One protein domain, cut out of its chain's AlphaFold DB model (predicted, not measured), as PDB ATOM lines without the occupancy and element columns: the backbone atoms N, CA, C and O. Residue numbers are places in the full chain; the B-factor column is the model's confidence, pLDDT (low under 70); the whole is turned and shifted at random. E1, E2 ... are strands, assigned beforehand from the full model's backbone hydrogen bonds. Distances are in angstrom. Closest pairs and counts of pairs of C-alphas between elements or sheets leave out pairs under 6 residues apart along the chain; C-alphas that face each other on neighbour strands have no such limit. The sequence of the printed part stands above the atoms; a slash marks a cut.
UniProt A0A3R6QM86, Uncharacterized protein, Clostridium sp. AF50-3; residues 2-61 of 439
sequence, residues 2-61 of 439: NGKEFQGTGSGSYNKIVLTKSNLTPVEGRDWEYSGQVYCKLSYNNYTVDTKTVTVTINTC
ATOM      1  N   ASN A   2      99.189  81.813 137.488       72.88
ATOM      2  CA  ASN A   2      99.238  82.289 136.088       72.88
ATOM      3  C   ASN A   2      98.016  83.163 135.693       72.88
ATOM      4  O   ASN A   2      97.434  82.989 134.629       72.88
ATOM      5  N   GLY A   3      97.564  84.046 136.595       72.88
ATOM      6  CA  GLY A   3      96.379  84.900 136.393       72.88
ATOM      7  C   GLY A   3      95.008  84.252 136.660       72.88
ATOM      8  O   GLY A   3      94.008  84.959 136.666       72.88
ATOM      9  N   LYS A   4      94.933  82.942 136.934       80.00
ATOM     10  CA  LYS A   4      93.690  82.227 137.277       80.00
ATOM     11  C   LYS A   4      93.514  82.073 138.792       80.00
ATOM     12  O   LYS A   4      94.452  81.671 139.492       80.00
ATOM     13  N   GLU A   5      92.319  82.378 139.290       81.44
ATOM     14  CA  GLU A   5      91.947  82.216 140.700       81.44
ATOM     15  C   GLU A   5      91.471  80.788 140.997       81.44
ATOM     16  O   GLU A   5      90.773  80.166 140.196       81.44
ATOM     17  N   PHE A   6      91.859  80.273 142.162       78.19
ATOM     18  CA  PHE A   6      91.451  78.965 142.668       78.19
ATOM     19  C   PHE A   6      90.975  79.140 144.107       78.19
ATOM     20  O   PHE A   6      91.697  79.707 144.927       78.19
ATOM     21  N   GLN A   7      89.772  78.658 144.414       77.12
ATOM     22  CA  GLN A   7      89.254  78.659 145.779       77.12
ATOM     23  C   GLN A   7      89.579  77.324 146.446       77.12
ATOM     24  O   GLN A   7      89.324  76.261 145.881       77.12
ATOM     25  N   GLY A   8      90.188  77.386 147.629       70.81
ATOM     26  CA  GLY A   8      90.456  76.193 148.423       70.81
ATOM     27  C   GLY A   8      89.164  75.605 148.976       70.81
ATOM     28  O   GLY A   8      88.240  76.338 149.320       70.81
ATOM     29  N   THR A   9      89.113  74.283 149.085       68.44
ATOM     30  CA  THR A   9      88.032  73.571 149.769       68.44
ATOM     31  C   THR A   9      88.567  73.003 151.084       68.44
ATOM     32  O   THR A   9      89.717  72.563 151.169       68.44
ATOM     33  N   GLY A  10      87.761  73.067 152.143       64.56
ATOM     34  CA  GLY A  10      88.152  72.608 153.473       64.56
ATOM     35  C   GLY A  10      86.962  72.513 154.425       64.56
ATOM     36  O   GLY A  10      85.978  73.236 154.284       64.56
ATOM     37  N   SER A  11      87.058  71.604 155.393       53.41
ATOM     38  CA  SER A  11      86.176  71.518 156.556       53.41
ATOM     39  C   SER A  11      87.050  71.500 157.817       53.41
ATOM     40  O   SER A  11      87.897  70.625 157.980       53.41
ATOM     41  N   GLY A  12      86.894  72.499 158.695       67.94
ATOM     42  CA  GLY A  12      87.702  72.658 159.915       67.94
ATOM     43  C   GLY A  12      88.723  73.806 159.863       67.94
ATOM     44  O   GLY A  12      88.459  74.850 159.274       67.94
ATOM     45  N   SER A  13      89.874  73.637 160.528       68.94
ATOM     46  CA  SER A  13      90.872  74.688 160.818       68.94
ATOM     47  C   SER A  13      91.851  75.031 159.680       68.94
ATOM     48  O   SER A  13      92.748  75.847 159.889       68.94
ATOM     49  N   TYR A  14      91.710  74.452 158.479       65.81
ATOM     50  CA  TYR A  14      92.529  74.807 157.311       65.81
ATOM     51  C   TYR A  14      91.793  74.598 155.975       65.81
ATOM     52  O   TYR A  14      90.923  73.739 155.853       65.81
ATOM     53  N   ASN A  15      92.187  75.375 154.959       73.38
ATOM     54  CA  ASN A  15      91.736  75.248 153.568       73.38
ATOM     55  C   ASN A  15      92.886  74.726 152.697       73.38
ATOM     56  O   ASN A  15      94.030  75.145 152.878       73.38
ATOM     57  N   LYS A  16      92.595  73.842 151.733       78.75
ATOM     58  CA  LYS A  16      93.598  73.273 150.818       78.75
ATOM     59  C   LYS A  16      93.277  73.629 149.367       78.75
ATOM     60  O   LYS A  16      92.130  73.540 148.940       78.75
ATOM     61  N   ILE A  17      94.305  73.979 148.596       79.50
ATOM     62  CA  ILE A  17      94.244  74.088 147.133       79.50
ATOM     63  C   ILE A  17      95.120  72.969 146.567       79.50
ATOM     64  O   ILE A  17      96.301  72.879 146.900       79.50
ATOM     65  N   VAL A  18      94.541  72.092 145.746       80.69
ATOM     66  CA  VAL A  18      95.276  71.027 145.050       80.69
ATOM     67  C   VAL A  18      95.538  71.487 143.625       80.69
ATOM     68  O   VAL A  18      94.599  71.725 142.870       80.69
ATOM     69  N   LEU A  19      96.813  71.610 143.268       81.00
ATOM     70  CA  LEU A  19      97.238  71.896 141.903       81.00
ATOM     71  C   LEU A  19      97.604  70.588 141.205       81.00
ATOM     72  O   LEU A  19      98.221  69.702 141.793       81.00
ATOM     73  N   THR A  20      97.227  70.480 139.940       84.25
ATOM     74  CA  THR A  20      97.555  69.354 139.064       84.25
ATOM     75  C   THR A  20      98.289  69.857 137.826       84.25
ATOM     76  O   THR A  20      98.338  71.058 137.556       84.25
ATOM     77  N   LYS A  21      98.814  68.923 137.028       84.31
ATOM     78  CA  LYS A  21      99.451  69.194 135.733       84.31
ATOM     79  C   LYS A  21      98.639  70.154 134.848       84.31
ATOM     80  O   LYS A  21      99.218  71.034 134.224       84.31
ATOM     81  N   SER A  22      97.308  70.028 134.829       85.00
ATOM     82  CA  SER A  22      96.414  70.852 133.995       85.00
ATOM     83  C   SER A  22      96.333  72.323 134.421       85.00
ATOM     84  O   SER A  22      95.789  73.149 133.691       85.00
ATOM     85  N   ASN A  23      96.845  72.663 135.606       86.94
ATOM     86  CA  ASN A  23      96.871  74.033 136.108       86.94
ATOM     87  C   ASN A  23      98.174  74.767 135.745       86.94
ATOM     88  O   ASN A  23      98.238  75.983 135.904       86.94
ATOM     89  N   LEU A  24      99.187  74.041 135.262       88.38
ATOM     90  CA  LEU A  24     100.524  74.535 134.934       88.38
ATOM     91  C   LEU A  24     100.712  74.689 133.418       88.38
ATOM     92  O   LEU A  24      99.938  74.165 132.618       88.38
ATOM     93  N   THR A  25     101.781  75.376 133.027       89.12
ATOM     94  CA  THR A  25     102.170  75.570 131.626       89.12
ATOM     95  C   THR A  25     103.404  74.716 131.307       89.12
ATOM     96  O   THR A  25     104.315  74.682 132.139       89.12
ATOM     97  N   PRO A  26     103.462  74.021 130.150       89.44
ATOM     98  CA  PRO A  26     104.670  73.320 129.719       89.44
ATOM     99  C   PRO A  26     105.856  74.281 129.651       89.44
ATOM    100  O   PRO A  26     105.700  75.423 129.211       89.44
ATOM    101  N   VAL A  27     107.030  73.827 130.073       89.06
ATOM    102  CA  VAL A  27     108.252  74.614 129.923       89.06
ATOM    103  C   VAL A  27     108.785  74.448 128.502       89.06
ATOM    104  O   VAL A  27     108.829  73.342 127.965       89.06
ATOM    105  N   GLU A  28     109.181  75.555 127.873       89.00
ATOM    106  CA  GLU A  28     109.718  75.544 126.512       89.00
ATOM    107  C   GLU A  28     110.920  74.591 126.400       89.00
ATOM    108  O   GLU A  28     111.801  74.567 127.261       89.00
ATOM    109  N   GLY A  29     110.909  73.751 125.362       85.19
ATOM    110  CA  GLY A  29     111.928  72.723 125.134       85.19
ATOM    111  C   GLY A  29     111.871  71.506 126.071       85.19
ATOM    112  O   GLY A  29     112.712  70.623 125.930       85.19
ATOM    113  N   ARG A  30     110.914  71.430 127.013       87.69
ATOM    114  CA  ARG A  30     110.796  70.338 127.999       87.69
ATOM    115  C   ARG A  30     109.342  69.886 128.159       87.69
ATOM    116  O   ARG A  30     108.622  70.359 129.035       87.69
ATOM    117  N   ASP A  31     108.908  68.926 127.342       86.38
ATOM    118  CA  ASP A  31     107.526  68.400 127.371       86.38
ATOM    119  C   ASP A  31     107.195  67.573 128.635       86.38
ATOM    120  O   ASP A  31     106.030  67.281 128.926       86.38
ATOM    121  N   TRP A  32     108.218  67.246 129.425       86.94
ATOM    122  CA  TRP A  32     108.122  66.572 130.714       86.94
ATOM    123  C   TRP A  32     108.088  67.522 131.913       86.94
ATOM    124  O   TRP A  32     107.929  67.043 133.032       86.94
ATOM    125  N   GLU A  33     108.229  68.836 131.731       90.94
ATOM    126  CA  GLU A  33     108.246  69.798 132.835       90.94
ATOM    127  C   GLU A  33     107.143  70.840 132.690       90.94
ATOM    128  O   GLU A  33     106.936  71.432 131.633       90.94
ATOM    129  N   TYR A  34     106.430  71.074 133.786       91.38
ATOM    130  CA  TYR A  34     105.310  71.999 133.853       91.38
ATOM    131  C   TYR A  34     105.551  72.982 134.989       91.38
ATOM    132  O   TYR A  34     105.879  72.565 136.097       91.38
ATOM    133  N   SER A  35     105.373  74.278 134.742       91.62
ATOM    134  CA  SER A  35     105.632  75.326 135.729       91.62
ATOM    135  C   SER A  35     104.493  76.339 135.827       91.62
ATOM    136  O   SER A  35     103.674  76.499 134.917       91.62
ATOM    137  N   GLY A  36     104.412  77.021 136.965       89.44
ATOM    138  CA  GLY A  36     103.462  78.104 137.171       89.44
ATOM    139  C   GLY A  36     103.845  78.992 138.342       89.44
ATOM    140  O   GLY A  36     104.510  78.562 139.281       89.44
ATOM    141  N   GLN A  37     103.404  80.244 138.286       89.75
ATOM    142  CA  GLN A  37     103.582  81.217 139.356       89.75
ATOM    143  C   GLN A  37     102.349  81.214 140.260       89.75
ATOM    144  O   GLN A  37     101.215  81.394 139.795       89.75
ATOM    145  N   VAL A  38     102.562  81.012 141.558       87.50
ATOM    146  CA  VAL A  38     101.513  80.924 142.579       87.50
ATOM    147  C   VAL A  38     101.741  81.996 143.633       87.50
ATOM    148  O   VAL A  38     102.848  82.183 144.118       87.50
ATOM    149  N   TYR A  39     100.676  82.692 144.006       86.50
ATOM    150  CA  TYR A  39     100.622  83.522 145.201       86.50
ATOM    151  C   TYR A  39      99.264  83.295 145.860       86.50
ATOM    152  O   TYR A  39      98.269  83.014 145.184       86.50
ATOM    153  N   CYS A  40      99.235  83.391 147.179       82.62
ATOM    154  CA  CYS A  40      98.015  83.420 147.971       82.62
ATOM    155  C   CYS A  40      97.642  84.870 148.278       82.62
ATOM    156  O   CYS A  40      98.514  85.681 148.599       82.62
ATOM    157  N   LYS A  41      96.345  85.160 148.227       80.56
ATOM    158  CA  LYS A  41      95.748  86.427 148.647       80.56
ATOM    159  C   LYS A  41      94.919  86.166 149.897       80.56
ATOM    160  O   LYS A  41      94.010  85.337 149.862       80.56
ATOM    161  N   LEU A  42      95.260  86.824 151.002       77.62
ATOM    162  CA  LEU A  42      94.510  86.743 152.250       77.62
ATOM    163  C   LEU A  42      93.591  87.958 152.350       77.62
ATOM    164  O   LEU A  42      94.064  89.092 152.316       77.62
ATOM    165  N   SER A  43      92.295  87.710 152.514       75.62
ATOM    166  CA  SER A  43      91.288  88.756 152.697       75.62
ATOM    167  C   SER A  43      90.579  88.572 154.038       75.62
ATOM    168  O   SER A  43      90.100  87.477 154.330       75.62
ATOM    169  N   TYR A  44      90.489  89.637 154.838       78.81
ATOM    170  CA  TYR A  44      89.692  89.688 156.069       78.81
ATOM    171  C   TYR A  44      88.996  91.051 156.182       78.81
ATOM    172  O   TYR A  44      89.658  92.087 156.272       78.81
ATOM    173  N   ASN A  45      87.659  91.059 156.169       84.62
ATOM    174  CA  ASN A  45      86.837  92.269 156.028       84.62
ATOM    175  C   ASN A  45      87.299  93.130 154.835       84.62
ATOM    176  O   ASN A  45      87.246  92.687 153.689       84.62
ATOM    177  N   ASN A  46      87.784  94.341 155.117       84.12
ATOM    178  CA  ASN A  46      88.202  95.343 154.137       84.12
ATOM    179  C   ASN A  46      89.725  95.312 153.906       84.12
ATOM    180  O   ASN A  46      90.250  96.154 153.182       84.12
ATOM    181  N   TYR A  47      90.441  94.393 154.561       73.38
ATOM    182  CA  TYR A  47      91.887  94.250 154.457       73.38
ATOM    183  C   TYR A  47      92.238  93.120 153.507       73.38
ATOM    184  O   TYR A  47      91.632  92.045 153.523       73.38
ATOM    185  N   THR A  48      93.250  93.360 152.683       82.00
ATOM    186  CA  THR A  48      93.754  92.367 151.747       82.00
ATOM    187  C   THR A  48      95.267  92.442 151.687       82.00
ATOM    188  O   THR A  48      95.825  93.533 151.601       82.00
ATOM    189  N   VAL A  49      95.927  91.288 151.749       83.81
ATOM    190  CA  VAL A  49      97.382  91.181 151.634       83.81
ATOM    191  C   VAL A  49      97.744  90.041 150.691       83.81
ATOM    192  O   VAL A  49      97.221  88.929 150.807       83.81
ATOM    193  N   ASP A  50      98.646  90.327 149.759       83.94
ATOM    194  CA  ASP A  50      99.206  89.333 148.854       83.94
ATOM    195  C   ASP A  50     100.496  88.757 149.442       83.94
ATOM    196  O   ASP A  50     101.326  89.455 150.029       83.94
ATOM    197  N   THR A  51     100.670  87.451 149.282       84.94
ATOM    198  CA  THR A  51     101.928  86.770 149.599       84.94
ATOM    199  C   THR A  51     102.924  86.909 148.449       84.94
ATOM    200  O   THR A  51     102.564  87.253 147.321       84.94
ATOM    201  N   LYS A  52     104.200  86.615 148.721       87.75
ATOM    202  CA  LYS A  52     105.218  86.550 147.669       87.75
ATOM    203  C   LYS A  52     104.835  85.494 146.634       87.75
ATOM    204  O   LYS A  52     104.409  84.395 146.987       87.75
ATOM    205  N   THR A  53     105.034  85.826 145.365       89.19
ATOM    206  CA  THR A  53     104.905  84.865 144.276       89.19
ATOM    207  C   THR A  53     106.004  83.809 144.376       89.19
ATOM    208  O   THR A  53     107.174  84.137 144.560       89.19
ATOM    209  N   VAL A  54     105.615  82.544 144.254       88.69
ATOM    210  CA  VAL A  54     106.488  81.371 144.271       88.69
ATOM    211  C   VAL A  54     106.288  80.600 142.972       88.69
ATOM    212  O   VAL A  54     105.158  80.383 142.532       88.69
ATOM    213  N   THR A  55     107.390  80.166 142.366       89.88
ATOM    214  CA  THR A  55     107.355  79.261 141.217       89.88
ATOM    215  C   THR A  55     107.170  77.831 141.703       89.88
ATOM    216  O   THR A  55     107.926  77.356 142.547       89.88
ATOM    217  N   VAL A  56     106.171  77.141 141.160       88.94
ATOM    218  CA  VAL A  56     105.962  75.707 141.366       88.94
ATOM    219  C   VAL A  56     106.248  74.966 140.068       88.94
ATOM    220  O   VAL A  56     105.859  75.427 138.992       88.94
ATOM    221  N   THR A  57     106.915  73.821 140.169       88.75
ATOM    222  CA  THR A  57     107.240  72.951 139.038       88.75
ATOM    223  C   THR A  57     106.768  71.523 139.305       88.75
ATOM    224  O   THR A  57     106.755  71.057 140.443       88.75
ATOM    225  N   ILE A  58     106.343  70.831 138.250       88.38
ATOM    226  CA  ILE A  58     106.021  69.401 138.254       88.38
ATOM    227  C   ILE A  58     106.785  68.748 137.105       88.38
ATOM    228  O   ILE A  58     106.626  69.139 135.948       88.38
ATOM    229  N   ASN A  59     107.573  67.726 137.432       86.56
ATOM    230  CA  ASN A  59     108.243  66.862 136.468       86.56
ATOM    231  C   ASN A  59     107.387  65.601 136.244       86.56
ATOM    232  O   ASN A  59     107.037  64.904 137.194       86.56
ATOM    233  N   THR A  60     107.017  65.330 134.993       88.44
ATOM    234  CA  THR A  60     106.231  64.159 134.572       88.44
ATOM    235  C   THR A  60     107.040  63.187 133.718       88.44
ATOM    236  O   THR A  60     106.456  62.411 132.964       88.44
ATOM    237  N   CYS A  61     108.372  63.248 133.779       88.62
ATOM    238  CA  CYS A  61     109.236  62.315 133.073       88.62
ATOM    239  C   CYS A  61     108.960  60.878 133.537       88.62
ATOM    240  O   CYS A  61     108.883  60.588 134.732       88.62
TER     241      CYS A  61
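This is residues 2 to 61 of the 439 residues of an uncharacterized protein of Clostridium sp. AF50-3 (UniProt A0A3R6QM86). After a long unnamed stretch, residues 2 to 24, that runs out and folds back, the strands make a long ribbon: a small sheet of E1, E2 and E5, then the hairpin of E3 and E4, whose tip, residues 43 to 48, sticks out. The 60 printed residues have five named strands, E1 to E5 in turn, and no named helix. The larger sheet's order is E1, E2, E5; both sheets are antiparallel. The class is all strand, with under half of the residues in named elements; the whole is loose, radius of gyration of the C-alphas 14.1 A, spanning 44 by 23 by 15 A.

E1, residues 25 to 27, and E2, residues 30 to 38, form a hairpin, with N 25 and O 35 within hydrogen-bond range at 2.9 A. E2 bends by 60 degrees at residue 33 and runs on into E3, residues 41 to 44. E3 and E4, residues 47 to 50, form a hairpin, with N 42 and O 49 at 2.9 A. E5, residues 54 to 59, is antiparallel to E2, with N 36 and O 56 at 3.0 A.

E1 begins at C-alpha 25 (102.170, 75.570, 131.626). E2 is 20.3 A long and E5 16.6 A, ending at C-alpha 59 (108.243, 66.862, 136.468).

The C-alphas farthest apart, Asn 46 and Cys 61, are 44.5 A apart. The printed part has no cut; residues 9 to 14 have pLDDT under 70.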